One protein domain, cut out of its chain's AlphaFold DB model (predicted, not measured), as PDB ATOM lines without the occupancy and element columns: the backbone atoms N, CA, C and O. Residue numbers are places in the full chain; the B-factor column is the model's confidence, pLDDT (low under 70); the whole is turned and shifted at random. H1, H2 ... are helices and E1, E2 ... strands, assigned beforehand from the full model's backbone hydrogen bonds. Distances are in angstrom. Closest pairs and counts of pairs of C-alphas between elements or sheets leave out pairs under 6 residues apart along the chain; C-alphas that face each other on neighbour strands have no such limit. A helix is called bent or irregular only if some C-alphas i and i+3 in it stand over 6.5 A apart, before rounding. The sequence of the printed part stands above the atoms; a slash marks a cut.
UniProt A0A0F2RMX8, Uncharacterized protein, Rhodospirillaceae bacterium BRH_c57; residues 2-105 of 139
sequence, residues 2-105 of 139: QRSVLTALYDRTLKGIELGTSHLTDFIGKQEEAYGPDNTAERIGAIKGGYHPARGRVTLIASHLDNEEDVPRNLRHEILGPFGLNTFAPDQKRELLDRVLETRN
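AT A GLANCE: This is residues 2 to 105 of the 139 residues of an uncharacterized protein of Rhodospirillaceae bacterium BRH_c57 (UniProt A0A0F2RMX8). A small sheet of three strands forms the core, with the long helix H4 running slantwise over one face and the short helix H2 over the other. Two more long helices lie toward the far ends of the model: H1 only grazes the sheet, and H5 lies beyond the last turns of H4, its residues 97 to 105 sticking out. The 104 printed residues hold five named helices and three named strands in the order H1, E1, H2, H3, E2, E3, H4, H5. The sheet runs E1, E3, E2 and is mixed, and the class is mostly helix. The whole is loose, with a radius of gyration of the C-alphas of 16.5 A and spans of 49 by 34 by 28 A.

IN THESE COORDINATES: H1, residues 2 to 18, begins at C-alpha 2 (123.207, 155.049, 75.717) and measures 25.0 A. E1 is residues 25 to 28, H2 residues 31 to 35 and H3 residues 41 to 44. E2 is residues 49 to 52, and E3, residues 57 to 61, measures 13.3 A. H4, residues 70 to 87, measures 24.6 A from C-alpha 70 at (130.408, 144.979, 86.570). H5, residues 90 to 105, measures 25.0 A and ends at C-alpha 105 (135.941, 144.945, 117.247); it is irregular, with C-alphas 102 and 105 7.4 A apart.

HOW THE PARTS SIT: E1 and E3 are parallel neighbours at 30 degrees, with N 26 and O 58 within hydrogen-bond range at 2.8 A. E2 and E3 form a hairpin, antiparallel at 159 degrees, with N 59 and O 50 at 2.8 A. H4 and the sheet make two layers, a helix on one face of a sheet; H4 lies over E3 and E2 at a height of 9.0 A, slantwise to the strands, at 36 degrees to E3 on the local plane. Its closest C-alphas to E2 are those of Glu 78 and Tyr 51, 5.3 A apart. H2 is on the opposite face, over E3, at a height of 8.1 A, and the closest C-alphas of the two are those of Gln 31 and Ile 61, 5.9 A apart. H1 only grazes the sheet with its residues 9 to 16; its closest C-alphas to E1 are those of Thr 13 and Phe 27, 8.0 A apart. H3 is not on the sheet; it is close to H2 but not clearly touching, with the C-alphas of Gln 31 and Ala 41 7.2 A apart. H5 is not on the sheet either; H4 and H5 are close but not clearly touching, at a steep tilt of 60 degrees, opposite ways, their closest C-alphas being those of Leu 85 and Lys 93, 7.5 A apart. In H2 every O i to N i+4 pair is within hydrogen-bond range, against 12 of 13 in H1, 13 of 14 in H4 and 10 of 12 in H5; H3 is too short for such a pair.

THE WHOLE: The two C-alphas farthest apart, those of Arg 3 and Asp 91, are 49.1 A from each other. The printed part has no cut and no long link. The mean pLDDT of the printed part is 71.6; residues 2 to 24 and 79 to 87 are under 70, and H1 has a mean of 46.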
ATOM      1  N   GLN A   2     123.767 156.348  75.279       41.53
ATOM      2  CA  GLN A   2     123.207 155.049  75.717       41.53
ATOM      3  C   GLN A   2     122.997 153.984  74.614       41.53
ATOM      4  O   GLN A   2     122.876 152.804  74.922       41.53
ATOM      5  N   ARG A   3     122.988 154.361  73.323       37.12
ATOM      6  CA  ARG A   3     122.825 153.397  72.212       37.12
ATOM      7  C   ARG A   3     124.032 152.473  72.009       37.12
ATOM      8  O   ARG A   3     123.829 151.336  71.616       37.12
ATOM      9  N   SER A   4     125.257 152.925  72.284       43.91
ATOM     10  CA  SER A   4     126.465 152.122  72.026       43.91
ATOM     11  C   SER A   4     126.645 150.982  73.027       43.91
ATOM     12  O   SER A   4     127.107 149.911  72.652       43.91
ATOM     13  N   VAL A   5     126.238 151.190  74.281       44.88
ATOM     14  CA  VAL A   5     126.301 150.171  75.338       44.88
ATOM     15  C   VAL A   5     125.281 149.065  75.077       44.88
ATOM     16  O   VAL A   5     125.613 147.893  75.191       44.88
ATOM     17  N   LEU A   6     124.071 149.423  74.635       43.62
ATOM     18  CA  LEU A   6     123.042 148.447  74.272       43.62
ATOM     19  C   LEU A   6     123.476 147.571  73.090       43.62
ATOM     20  O   LEU A   6     123.304 146.360  73.152       43.62
ATOM     21  N   THR A   7     124.095 148.152  72.056       48.34
ATOM     22  CA  THR A   7     124.650 147.382  70.929       48.34
ATOM     23  C   THR A   7     125.803 146.480  71.373       48.34
ATOM     24  O   THR A   7     125.832 145.315  71.000       48.34
ATOM     25  N   ALA A   8     126.707 146.971  72.227       52.28
ATOM     26  CA  ALA A   8     127.815 146.171  72.750       52.28
ATOM     27  C   ALA A   8     127.338 145.014  73.646       52.28
ATOM     28  O   ALA A   8     127.862 143.907  73.558       52.28
ATOM     29  N   LEU A   9     126.312 145.236  74.475       48.12
ATOM     30  CA  LEU A   9     125.685 144.194  75.289       48.12
ATOM     31  C   LEU A   9     124.934 143.178  74.422       48.12
ATOM     32  O   LEU A   9     124.992 141.986  74.709       48.12
ATOM     33  N   TYR A  10     124.295 143.617  73.333       50.28
ATOM     34  CA  TYR A  10     123.632 142.734  72.370       50.28
ATOM     35  C   TYR A  10     124.645 141.851  71.618       50.28
ATOM     36  O   TYR A  10     124.506 140.627  71.606       50.28
ATOM     37  N   ASP A  11     125.731 142.436  71.101       50.50
ATOM     38  CA  ASP A  11     126.827 141.700  70.451       50.50
ATOM     39  C   ASP A  11     127.542 140.750  71.426       50.50
ATOM     40  O   ASP A  11     127.963 139.650  71.062       50.50
ATOM     41  N   ARG A  12     127.649 141.128  72.705       48.28
ATOM     42  CA  ARG A  12     128.235 140.275  73.743       48.28
ATOM     43  C   ARG A  12     127.294 139.166  74.204       48.28
ATOM     44  O   ARG A  12     127.775 138.091  74.546       48.28
ATOM     45  N   THR A  13     125.980 139.382  74.161       47.00
ATOM     46  CA  THR A  13     124.973 138.331  74.381       47.00
ATOM     47  C   THR A  13     125.087 137.265  73.289       47.00
ATOM     48  O   THR A  13     125.084 136.076  73.600       47.00
ATOM     49  N   LEU A  14     125.328 137.669  72.034       48.22
ATOM     50  CA  LEU A  14     125.646 136.744  70.939       48.22
ATOM     51  C   LEU A  14     126.971 135.991  71.175       48.22
ATOM     52  O   LEU A  14     127.020 134.778  70.988       48.22
ATOM     53  N   LYS A  15     128.017 136.643  71.703       46.44
ATOM     54  CA  LYS A  15     129.257 135.946  72.120       46.44
ATOM     55  C   LYS A  15     129.080 135.033  73.343       46.44
ATOM     56  O   LYS A  15     129.764 134.022  73.462       46.44
ATOM     57  N   GLY A  16     128.160 135.346  74.254       44.09
ATOM     58  CA  GLY A  16     127.774 134.472  75.369       44.09
ATOM     59  C   GLY A  16     127.038 133.209  74.905       44.09
ATOM     60  O   GLY A  16     127.120 132.168  75.560       44.09
ATOM     61  N   ILE A  17     126.369 133.277  73.747       44.41
ATOM     62  CA  ILE A  17     125.825 132.109  73.043       44.41
ATOM     63  C   ILE A  17     126.963 131.255  72.456       44.41
ATOM     64  O   ILE A  17     126.914 130.038  72.609       44.41
ATOM     65  N   GLU A  18     128.020 131.856  71.894       38.50
ATOM     66  CA  GLU A  18     129.223 131.124  71.436       38.50
ATOM     67  C   GLU A  18     130.025 130.479  72.582       38.50
ATOM     68  O   GLU A  18     130.574 129.392  72.415       38.50
ATOM     69  N   LEU A  19     130.074 131.110  73.759       45.47
ATOM     70  CA  LEU A  19     130.771 130.593  74.949       45.47
ATOM     71  C   LEU A  19     129.945 129.582  75.770       45.47
ATOM     72  O   LEU A  19     130.402 129.130  76.820       45.47
ATOM     73  N   GLY A  20     128.729 129.233  75.333       36.81
ATOM     74  CA  GLY A  20     127.871 128.240  75.995       36.81
ATOM     75  C   GLY A  20     127.276 128.674  77.346       36.81
ATOM     76  O   GLY A  20     126.641 127.868  78.021       36.81
ATOM     77  N   THR A  21     127.443 129.936  77.756       47.47
ATOM     78  CA  THR A  21     126.947 130.479  79.039       47.47
ATOM     79  C   THR A  21     125.576 131.153  78.933       47.47
ATOM     80  O   THR A  21     124.941 131.424  79.955       47.47
ATOM     81  N   SER A  22     125.064 131.348  77.711       51.12
ATOM     82  CA  SER A  22     123.733 131.919  77.432       51.12
ATOM     83  C   SER A  22     122.566 131.162  78.071       51.12
ATOM     84  O   SER A  22     121.470 131.699  78.209       51.12
ATOM     85  N   HIS A  23     122.773 129.908  78.475       57.97
ATOM     86  CA  HIS A  23     121.703 129.088  79.034       57.97
ATOM     87  C   HIS A  23     121.434 129.363  80.516       57.97
ATOM     88  O   HIS A  23     120.377 128.965  80.998       57.97
ATOM     89  N   LEU A  24     122.324 130.065  81.229       65.38
ATOM     90  CA  LEU A  24     122.200 130.297  82.676       65.38
ATOM     91  C   LEU A  24     121.974 131.763  83.062       65.38
ATOM     92  O   LEU A  24     121.608 132.018  84.206       65.38
ATOM     93  N   THR A  25     122.187 132.719  82.149       75.69
ATOM     94  CA  THR A  25     122.120 134.158  82.464       75.69
ATOM     95  C   THR A  25     121.138 134.892  81.556       75.69
ATOM     96  O   THR A  25     121.265 134.825  80.336       75.69
ATOM     97  N   ASP A  26     120.202 135.625  82.154       82.69
ATOM     98  CA  ASP A  26     119.251 136.509  81.480       82.69
ATOM     99  C   ASP A  26     119.716 137.966  81.596       82.69
ATOM    100  O   ASP A  26     119.920 138.473  82.698       82.69
ATOM    101  N   PHE A  27     119.861 138.657  80.464       82.62
ATOM    102  CA  PHE A  27     120.092 140.102  80.431       82.62
ATOM    103  C   PHE A  27     118.767 140.808  80.162       82.62
ATOM    104  O   PHE A  27     118.202 140.683  79.076       82.62
ATOM    105  N   ILE A  28     118.276 141.546  81.153       84.06
ATOM    106  CA  ILE A  28     117.011 142.279  81.077       84.06
ATOM    107  C   ILE A  28     117.307 143.775  81.022       84.06
ATOM    108  O   ILE A  28     118.229 144.255  81.682       84.06
ATOM    109  N   GLY A  29     116.548 144.517  80.212       80.88
ATOM    110  CA  GLY A  29     116.784 145.940  79.987       80.88
ATOM    111  C   GLY A  29     116.615 146.755  81.265       80.88
ATOM    112  O   GLY A  29     117.498 147.545  81.604       80.88
ATOM    113  N   LYS A  30     115.505 146.529  81.975       85.56
ATOM    114  CA  LYS A  30     115.131 147.263  83.191       85.56
ATOM    115  C   LYS A  30     114.715 146.356  84.348       85.56
ATOM    116  O   LYS A  30     114.267 145.229  84.154       85.56
ATOM    117  N   GLN A  31     114.815 146.875  85.569       88.88
ATOM    118  CA  GLN A  31     114.470 146.146  86.792       88.88
ATOM    119  C   GLN A  31     112.985 145.758  86.847       88.88
ATOM    120  O   GLN A  31     112.648 144.650  87.259       88.88
ATOM    121  N   GLU A  32     112.097 146.635  86.389       90.38
ATOM    122  CA  GLU A  32     110.645 146.445  86.415       90.38
ATOM    123  C   GLU A  32     110.188 145.366  85.426       90.38
ATOM    124  O   GLU A  32     109.181 144.698  85.649       90.38
ATOM    125  N   GLU A  33     110.951 145.158  84.350       85.88
ATOM    126  CA  GLU A  33     110.725 144.069  83.395       85.88
ATOM    127  C   GLU A  33     111.047 142.709  84.031       85.88
ATOM    128  O   GLU A  33     110.361 141.723  83.770       85.88
ATOM    129  N   ALA A  34     112.065 142.658  84.896       83.44
ATOM    130  CA  ALA A  34     112.483 141.436  85.576       83.44
ATOM    131  C   ALA A  34     111.623 141.111  86.808       83.44
ATOM    132  O   ALA A  34     111.284 139.950  87.040       83.44
ATOM    133  N   TYR A  35     111.283 142.123  87.609       84.19
ATOM    134  CA  TYR A  35     110.684 141.932  88.935       84.19
ATOM    135  C   TYR A  35     109.263 142.488  89.061       84.19
ATOM    136  O   TYR A  35     108.634 142.311  90.102       84.19
ATOM    137  N   GLY A  36     108.721 143.114  88.019       89.25
ATOM    138  CA  GLY A  36     107.377 143.683  88.006       89.25
ATOM    139  C   GLY A  36     107.345 145.185  88.319       89.25
ATOM    140  O   GLY A  36     108.300 145.731  88.875       89.25
ATOM    141  N   PRO A  37     106.227 145.853  87.986       90.06
ATOM    142  CA  PRO A  37     106.122 147.314  87.940       90.06
ATOM    143  C   PRO A  37     106.295 147.987  89.298       90.06
ATOM    144  O   PRO A  37     106.760 149.119  89.363       90.06
ATOM    145  N   ASP A  38     105.962 147.294  90.386       88.56
ATOM    146  CA  ASP A  38     106.167 147.850  91.714       88.56
ATOM    147  C   ASP A  38     107.658 147.926  92.041       88.56
ATOM    148  O   ASP A  38     108.078 148.782  92.803       88.56
ATOM    149  N   ASN A  39     108.513 147.045  91.529       87.06
ATOM    150  CA  ASN A  39     109.906 146.914  91.964       87.06
ATOM    151  C   ASN A  39     110.838 147.910  91.265       87.06
ATOM    152  O   ASN A  39     111.839 147.504  90.686       87.06
ATOM    153  N   THR A  40     110.527 149.204  91.343       86.44
ATOM    154  CA  THR A  40     111.368 150.263  90.770       86.44
ATOM    155  C   THR A  40     112.601 150.556  91.620       86.44
ATOM    156  O   THR A  40     112.612 150.331  92.837       86.44
ATOM    157  N   ALA A  41     113.641 151.099  90.986       82.56
ATOM    158  CA  ALA A  41     114.875 151.479  91.671       82.56
ATOM    159  C   ALA A  41     114.649 152.551  92.754       82.56
ATOM    160  O   ALA A  41     115.322 152.544  93.780       82.56
ATOM    161  N   GLU A  42     113.679 153.447  92.578       84.31
ATOM    162  CA  GLU A  42     113.347 154.486  93.557       84.31
ATOM    163  C   GLU A  42     112.703 153.902  94.814       84.31
ATOM    164  O   GLU A  42     112.923 154.408  95.913       84.31
ATOM    165  N   ARG A  43     111.903 152.838  94.668       82.56
ATOM    166  CA  ARG A  43     111.179 152.242  95.795       82.56
ATOM    167  C   ARG A  43     112.042 151.272  96.588       82.56
ATOM    168  O   ARG A  43     111.956 151.248  97.813       82.56
ATOM    169  N   ILE A  44     112.816 150.440  95.895       81.12
ATOM    170  CA  ILE A  44     113.556 149.337  96.521       81.12
ATOM    171  C   ILE A  44     115.060 149.401  96.264       81.12
ATOM    172  O   ILE A  44     115.774 148.477  96.609       81.12
ATOM    173  N   GLY A  45     115.583 150.479  95.689       85.38
ATOM    174  CA  GLY A  45     116.989 150.558  95.302       85.38
ATOM    175  C   GLY A  45     117.293 149.821  93.995       85.38
ATOM    176  O   GLY A  45     116.528 148.981  93.515       85.38
ATOM    177  N   ALA A  46     118.438 150.166  93.403       85.44
ATOM    178  CA  ALA A  46     118.899 149.576  92.154       85.44
ATOM    179  C   ALA A  46     119.439 148.153  92.371       85.44
ATOM    180  O   ALA A  46     120.389 147.928  93.122       85.44
ATOM    181  N   ILE A  47     118.855 147.199  91.657       83.50
ATOM    182  CA  ILE A  47     119.252 145.797  91.596       83.50
ATOM    183  C   ILE A  47     120.084 145.616  90.330       83.50
ATOM    184  O   ILE A  47     119.583 145.812  89.222       83.50
ATOM    185  N   LYS A  48     121.358 145.248  90.480       84.50
ATOM    186  CA  LYS A  48     122.238 144.933  89.342       84.50
ATOM    187  C   LYS A  48     122.039 143.499  88.838       84.50
ATOM    188  O   LYS A  48     122.226 143.240  87.650       84.50
ATOM    189  N   GLY A  49     121.610 142.585  89.708       83.88
ATOM    190  CA  GLY A  49     121.300 141.208  89.344       83.88
ATOM    191  C   GLY A  49     120.608 140.417  90.450       83.88
ATOM    192  O   GLY A  49     120.334 140.951  91.519       83.88
ATOM    193  N   GLY A  50     120.276 139.162  90.159       83.00
ATOM    194  CA  GLY A  50     119.629 138.258  91.105       83.00
ATOM    195  C   GLY A  50     119.754 136.793  90.691       83.00
ATOM    196  O   GLY A  50     119.533 136.457  89.526       83.00
ATOM    197  N   TYR A  51     120.072 135.906  91.635       80.94
ATOM    198  CA  TYR A  51     120.005 134.456  91.416       80.94
ATOM    199  C   TYR A  51     118.619 133.868  91.716       80.94
ATOM    200  O   TYR A  51     118.033 134.073  92.779       80.94
ATOM    201  N   HIS A  52     118.114 133.070  90.776       79.94
ATOM    202  CA  HIS A  52     116.819 132.401  90.823       79.94
ATOM    203  C   HIS A  52     117.007 130.881  90.977       79.94
ATOM    204  O   HIS A  52     117.026 130.162  89.970       79.94
ATOM    205  N   PRO A  53     117.099 130.351  92.213       71.50
ATOM    206  CA  PRO A  53     117.442 128.947  92.457       71.50
ATOM    207  C   PRO A  53     116.439 127.967  91.844       71.50
ATOM    208  O   PRO A  53     116.839 126.969  91.260       71.50
ATOM    209  N   ALA A  54     115.141 128.290  91.882       73.69
ATOM    210  CA  ALA A  54     114.090 127.453  91.297       73.69
ATOM    211  C   ALA A  54     114.225 127.265  89.773       73.69
ATOM    212  O   ALA A  54     113.675 126.317  89.223       73.69
ATOM    213  N   ARG A  55     114.931 128.175  89.090       75.25
ATOM    214  CA  ARG A  55     115.182 128.114  87.642       75.25
ATOM    215  C   ARG A  55     116.637 127.778  87.313       75.25
ATOM    216  O   ARG A  55     116.938 127.526  86.155       75.25
ATOM    217  N   GLY A  56     117.534 127.810  88.302       72.56
ATOM    218  CA  GLY A  56     118.976 127.708  88.087       72.56
ATOM    219  C   GLY A  56     119.537 128.841  87.218       72.56
ATOM    220  O   GLY A  56     120.492 128.611  86.486       72.56
ATOM    221  N   ARG A  57     118.931 130.038  87.261       81.00
ATOM    222  CA  ARG A  57     119.296 131.174  86.392       81.00
ATOM    223  C   ARG A  57     119.756 132.386  87.188       81.00
ATOM    224  O   ARG A  57     119.310 132.587  88.314       81.00
ATOM    225  N   VAL A  58     120.593 133.212  86.574       81.44
ATOM    226  CA  VAL A  58     120.964 134.545  87.061       81.44
ATOM    227  C   VAL A  58     120.362 135.592  86.140       81.44
ATOM    228  O   VAL A  58     120.476 135.479  84.927       81.44
ATOM    229  N   THR A  59     119.765 136.629  86.705       86.19
ATOM    230  CA  THR A  59     119.311 137.805  85.961       86.19
ATOM    231  C   THR A  59     120.294 138.947  86.182       86.19
ATOM    232  O   THR A  59     120.710 139.170  87.316       86.19
ATOM    233  N   LEU A  60     120.646 139.687  85.133       84.56
ATOM    234  CA  LEU A  60     121.401 140.940  85.198       84.56
ATOM    235  C   LEU A  60     120.573 142.076  84.584       84.56
ATOM    236  O   LEU A  60     120.011 141.920  83.499       84.56
ATOM    237  N   ILE A  61     120.513 143.221  85.270       86.94
ATOM    238  CA  ILE A  61     119.756 144.399  84.825       86.94
ATOM    239  C   ILE A  61     120.695 145.351  84.089       86.94
ATOM    240  O   ILE A  61     121.496 146.052  84.706       86.94
ATOM    241  N   ALA A  62     120.583 145.387  82.763       82.19
ATOM    242  CA  ALA A  62     121.487 146.121  81.887       82.19
ATOM    243  C   ALA A  62     121.539 147.622  82.207       82.19
ATOM    244  O   ALA A  62     122.616 148.211  82.165       82.19
ATOM    245  N   SER A  63     120.409 148.237  82.580       82.94
ATOM    246  CA  SER A  63     120.350 149.662  82.932       82.94
ATOM    247  C   SER A  63     121.135 150.042  84.189       82.94
ATOM    248  O   SER A  63     121.355 151.230  84.408       82.94
ATOM    249  N   HIS A  64     121.537 149.072  85.016       84.38
ATOM    250  CA  HIS A  64     122.281 149.296  86.260       84.38
ATOM    251  C   HIS A  64     123.739 148.812  86.188       84.38
ATOM    252  O   HIS A  64     124.441 148.835  87.198       84.38
ATOM    253  N   LEU A  65     124.200 148.353  85.021       80.88
ATOM    254  CA  LEU A  65     125.598 147.990  84.798       80.88
ATOM    255  C   LEU A  65     126.341 149.192  84.215       80.88
ATOM    256  O   LEU A  65     125.990 149.688  83.144       80.88
ATOM    257  N   ASP A  66     127.375 149.648  84.917       81.00
ATOM    258  CA  ASP A  66     128.099 150.868  84.560       81.00
ATOM    259  C   ASP A  66     129.148 150.599  83.472       81.00
ATOM    260  O   ASP A  66     129.431 151.446  82.623       81.00
ATOM    261  N   ASN A  67     129.739 149.403  83.491       77.00
ATOM    262  CA  ASN A  67     130.782 148.987  82.564       77.00
ATOM    263  C   ASN A  67     130.855 147.458  82.438       77.00
ATOM    264  O   ASN A  67     130.123 146.703  83.076       77.00
ATOM    265  N   GLU A  68     131.764 146.989  81.591       72.19
ATOM    266  CA  GLU A  68     131.962 145.565  81.347       72.19
ATOM    267  C   GLU A  68     132.459 144.775  82.566       72.19
ATOM    268  O   GLU A  68     132.171 143.582  82.663       72.19
ATOM    269  N   GLU A  69     133.186 145.411  83.486       73.94
ATOM    270  CA  GLU A  69     133.749 144.775  84.683       73.94
ATOM    271  C   GLU A  69     132.676 144.495  85.745       73.94
ATOM    272  O   GLU A  69     132.814 143.568  86.552       73.94
ATOM    273  N   ASP A  70     131.556 145.223  85.700       71.44
ATOM    274  CA  ASP A  70     130.408 144.979  86.570       71.44
ATOM    275  C   ASP A  70     129.773 143.606  86.330       71.44
ATOM    276  O   ASP A  70     129.243 143.009  87.267       71.44
ATOM    277  N   VAL A  71     129.835 143.076  85.105       74.38
ATOM    278  CA  VAL A  71     129.236 141.780  84.749       74.38
ATOM    279  C   VAL A  71     129.883 140.624  85.524       74.38
ATOM    280  O   VAL A  71     129.176 139.958  86.285       74.38
ATOM    281  N   PRO A  72     131.203 140.361  85.417       73.25
ATOM    282  CA  PRO A  72     131.835 139.287  86.179       73.25
ATOM    283  C   PRO A  72     131.788 139.537  87.692       73.25
ATOM    284  O   PRO A  72     131.712 138.578  88.460       73.25
ATOM    285  N   ARG A  73     131.797 140.800  88.140       73.88
ATOM    286  CA  ARG A  73     131.643 141.147  89.560       73.88
ATOM    287  C   ARG A  73     130.267 140.742  90.097       73.88
ATOM    288  O   ARG A  73     130.202 140.079  91.130       73.88
ATOM    289  N   ASN A  74     129.191 141.088  89.391       75.00
ATOM    290  CA  ASN A  74     127.830 140.720  89.781       75.00
ATOM    291  C   ASN A  74     127.588 139.218  89.654       75.00
ATOM    292  O   ASN A  74     127.034 138.628  90.568       75.00
ATOM    293  N   LEU A  75     128.078 138.562  88.598       75.81
ATOM    294  CA  LEU A  75     127.962 137.104  88.476       75.81
ATOM    295  C   LEU A  75     128.623 136.374  89.650       75.81
ATOM    296  O   LEU A  75     128.054 135.422  90.174       75.81
ATOM    297  N   ARG A  76     129.790 136.833  90.120       71.31
ATOM    298  CA  ARG A  76     130.406 136.284  91.338       71.31
ATOM    299  C   ARG A  76     129.539 136.533  92.567       71.31
ATOM    300  O   ARG A  76     129.416 135.634  93.387       71.31
ATOM    301  N   HIS A  77     128.939 137.713  92.693       73.94
ATOM    302  CA  HIS A  77     128.069 138.036  93.822       73.94
ATOM    303  C   HIS A  77     126.805 137.162  93.841       73.94
ATOM    304  O   HIS A  77     126.512 136.547  94.859       73.94
ATOM    305  N   GLU A  78     126.124 137.033  92.703       74.69
ATOM    306  CA  GLU A  78     124.848 136.323  92.574       74.69
ATOM    307  C   GLU A  78     124.996 134.803  92.506       74.69
ATOM    308  O   GLU A  78     124.138 134.071  92.988       74.69
ATOM    309  N   ILE A  79     126.086 134.292  91.933       68.38
ATOM    310  CA  ILE A  79     126.344 132.852  91.928       68.38
ATOM    311  C   ILE A  79     127.030 132.474  93.234       68.38
ATOM    312  O   ILE A  79     126.464 131.720  94.011       68.38
ATOM    313  N   LEU A  80     128.222 133.000  93.528       64.56
ATOM    314  CA  LEU A  80     129.017 132.511  94.660       64.56
ATOM    315  C   LEU A  80     128.477 132.961  96.019       64.56
ATOM    316  O   LEU A  80     128.671 132.235  96.989       64.56
ATOM    317  N   GLY A  81     127.780 134.096  96.113       65.81
ATOM    318  CA  GLY A  81     127.136 134.514  97.360       65.81
ATOM    319  C   GLY A  81     125.999 133.555  97.738       65.81
ATOM    320  O   GLY A  81     126.146 132.788  98.687       65.81
ATOM    321  N   PRO A  82     124.891 133.526  96.981       63.69
ATOM    322  CA  PRO A  82     123.781 132.598  97.178       63.69
ATOM    323  C   PRO A  82     124.159 131.114  97.107       63.69
ATOM    324  O   PRO A  82     123.786 130.370  98.007       63.69
ATOM    325  N   PHE A  83     124.889 130.650  96.085       58.06
ATOM    326  CA  PHE A  83     125.273 129.234  95.970       58.06
ATOM    327  C   PHE A  83     126.266 128.835  97.064       58.06
ATOM    328  O   PHE A  83     126.067 127.817  97.726       58.06
ATOM    329  N   GLY A  84     127.300 129.646  97.305       62.06
ATOM    330  CA  GLY A  84     128.297 129.374  98.340       62.06
ATOM    331  C   GLY A  84     127.673 129.349  99.732       62.06
ATOM    332  O   GLY A  84     127.861 128.380 100.466       62.06
ATOM    333  N   LEU A  85     126.833 130.337 100.061       61.94
ATOM    334  CA  LEU A  85     126.089 130.331 101.319       61.94
ATOM    335  C   LEU A  85     125.121 129.150 101.397       61.94
ATOM    336  O   LEU A  85     125.055 128.499 102.431       61.94
ATOM    337  N   ASN A  86     124.392 128.816 100.331       63.41
ATOM    338  CA  ASN A  86     123.462 127.682 100.339       63.41
ATOM    339  C   ASN A  86     124.142 126.307 100.382       63.41
ATOM    340  O   ASN A  86     123.459 125.329 100.675       63.41
ATOM    341  N   THR A  87     125.455 126.231 100.155       63.31
ATOM    342  CA  THR A  87     126.230 124.985 100.258       63.31
ATOM    343  C   THR A  87     126.629 124.661 101.705       63.31
ATOM    344  O   THR A  87     126.872 123.501 102.025       63.31
ATOM    345  N   PHE A  88     126.660 125.649 102.608       70.69
ATOM    346  CA  PHE A  88     126.937 125.399 104.024       70.69
ATOM    347  C   PHE A  88     125.751 124.733 104.730       70.69
ATOM    348  O   PHE A  88     124.605 125.185 104.621       70.69
ATOM    349  N   ALA A  89     126.046 123.712 105.537       76.31
ATOM    350  CA  ALA A  89     125.100 123.174 106.505       76.31
ATOM    351  C   ALA A  89     124.696 124.261 107.526       76.31
ATOM    352  O   ALA A  89     125.466 125.198 107.763       76.31
ATOM    353  N   PRO A  90     123.513 124.162 108.164       79.19
ATOM    354  CA  PRO A  90     123.054 125.157 109.136       79.19
ATOM    355  C   PRO A  90     124.075 125.473 110.239       79.19
ATOM    356  O   PRO A  90     124.300 126.645 110.539       79.19
ATOM    357  N   ASP A  91     124.749 124.453 110.772       79.19
ATOM    358  CA  ASP A  91     125.750 124.624 111.830       79.19
ATOM    359  C   ASP A  91     126.999 125.356 111.322       79.19
ATOM    360  O   ASP A  91     127.518 126.240 111.995       79.19
ATOM    361  N   GLN A  92     127.420 125.081 110.084       78.00
ATOM    362  CA  GLN A  92     128.549 125.763 109.444       78.00
ATOM    363  C   GLN A  92     128.235 127.233 109.152       78.00
ATOM    364  O   GLN A  92     129.099 128.095 109.296       78.00
ATOM    365  N   LYS A  93     126.988 127.547 108.771       78.31
ATOM    366  CA  LYS A  93     126.535 128.940 108.634       78.31
ATOM    367  C   LYS A  93     126.608 129.669 109.967       78.31
ATOM    368  O   LYS A  93     127.009 130.828 110.001       78.31
ATOM    369  N   ARG A  94     126.203 128.999 111.049       80.38
ATOM    370  CA  ARG A  94     126.218 129.575 112.391       80.38
ATOM    371  C   ARG A  94     127.643 129.819 112.877       80.38
ATOM    372  O   ARG A  94     127.938 130.933 113.277       80.38
ATOM    373  N   GLU A  95     128.534 128.849 112.703       84.38
ATOM    374  CA  GLU A  95     129.961 128.991 113.018       84.38
ATOM    375  C   GLU A  95     130.624 130.130 112.228       84.38
ATOM    376  O   GLU A  95     131.385 130.921 112.785       84.38
ATOM    377  N   LEU A  96     130.315 130.256 110.932       80.81
ATOM    378  CA  LEU A  96     130.808 131.357 110.105       80.81
ATOM    379  C   LEU A  96     130.313 132.714 110.631       80.81
ATOM    380  O   LEU A  96     131.106 133.646 110.754       80.81
ATOM    381  N   LEU A  97     129.019 132.828 110.950       82.44
ATOM    382  CA  LEU A  97     128.439 134.050 111.512       82.44
ATOM    383  C   LEU A  97     129.052 134.402 112.869       82.44
ATOM    384  O   LEU A  97     129.375 135.565 113.090       82.44
ATOM    385  N   ASP A  98     129.249 133.417 113.743       82.94
ATOM    386  CA  ASP A  98     129.831 133.623 115.068       82.94
ATOM    387  C   ASP A  98     131.264 134.167 114.950       82.94
ATOM    388  O   ASP A  98     131.583 135.189 115.555       82.94
ATOM    389  N   ARG A  99     132.090 133.606 114.054       81.88
ATOM    390  CA  ARG A  99     133.442 134.129 113.777       81.88
ATOM    391  C   ARG A  99     133.436 135.542 113.200       81.88
ATOM    392  O   ARG A  99     134.271 136.364 113.567       81.88
ATOM    393  N   VAL A 100     132.500 135.858 112.305       79.88
ATOM    394  CA  VAL A 100     132.355 137.230 111.785       79.88
ATOM    395  C   VAL A 100     132.008 138.194 112.924       79.88
ATOM    396  O   VAL A 100     132.586 139.278 113.007       79.88
ATOM    397  N   LEU A 101     131.111 137.797 113.831       79.31
ATOM    398  CA  LEU A 101     130.724 138.599 114.992       79.31
ATOM    399  C   LEU A 101     131.875 138.792 115.987       79.31
ATOM    400  O   LEU A 101     132.020 139.890 116.523       79.31
ATOM    401  N   GLU A 102     132.705 137.773 116.206       82.75
ATOM    402  CA  GLU A 102     133.903 137.859 117.053       82.75
ATOM    403  C   GLU A 102     134.892 138.908 116.531       82.75
ATOM    404  O   GLU A 102     135.467 139.667 117.308       82.75
ATOM    405  N   THR A 103     135.020 139.028 115.209       77.38
ATOM    406  CA  THR A 103     135.928 140.002 114.588       77.38
ATOM    407  C   THR A 103     135.404 141.440 114.570       77.38
ATOM    408  O   THR A 103     136.091 142.330 114.080       77.38
ATOM    409  N   ARG A 104     134.200 141.713 115.089       71.06
ATOM    410  CA  ARG A 104     133.519 143.021 114.977       71.06
ATOM    411  C   ARG A 104     134.277 144.197 115.599       71.06
ATOM    412  O   ARG A 104     134.031 145.341 115.237       71.06
ATOM    413  N   ASN A 105     135.144 143.922 116.569       72.69
ATOM    414  CA  ASN A 105     135.941 144.945 117.247       72.69
ATOM    415  C   ASN A 105     137.402 144.962 116.764       72.69
ATOM    416  O   ASN A 105     138.221 145.652 117.368       72.69
TER     417      ASN A 105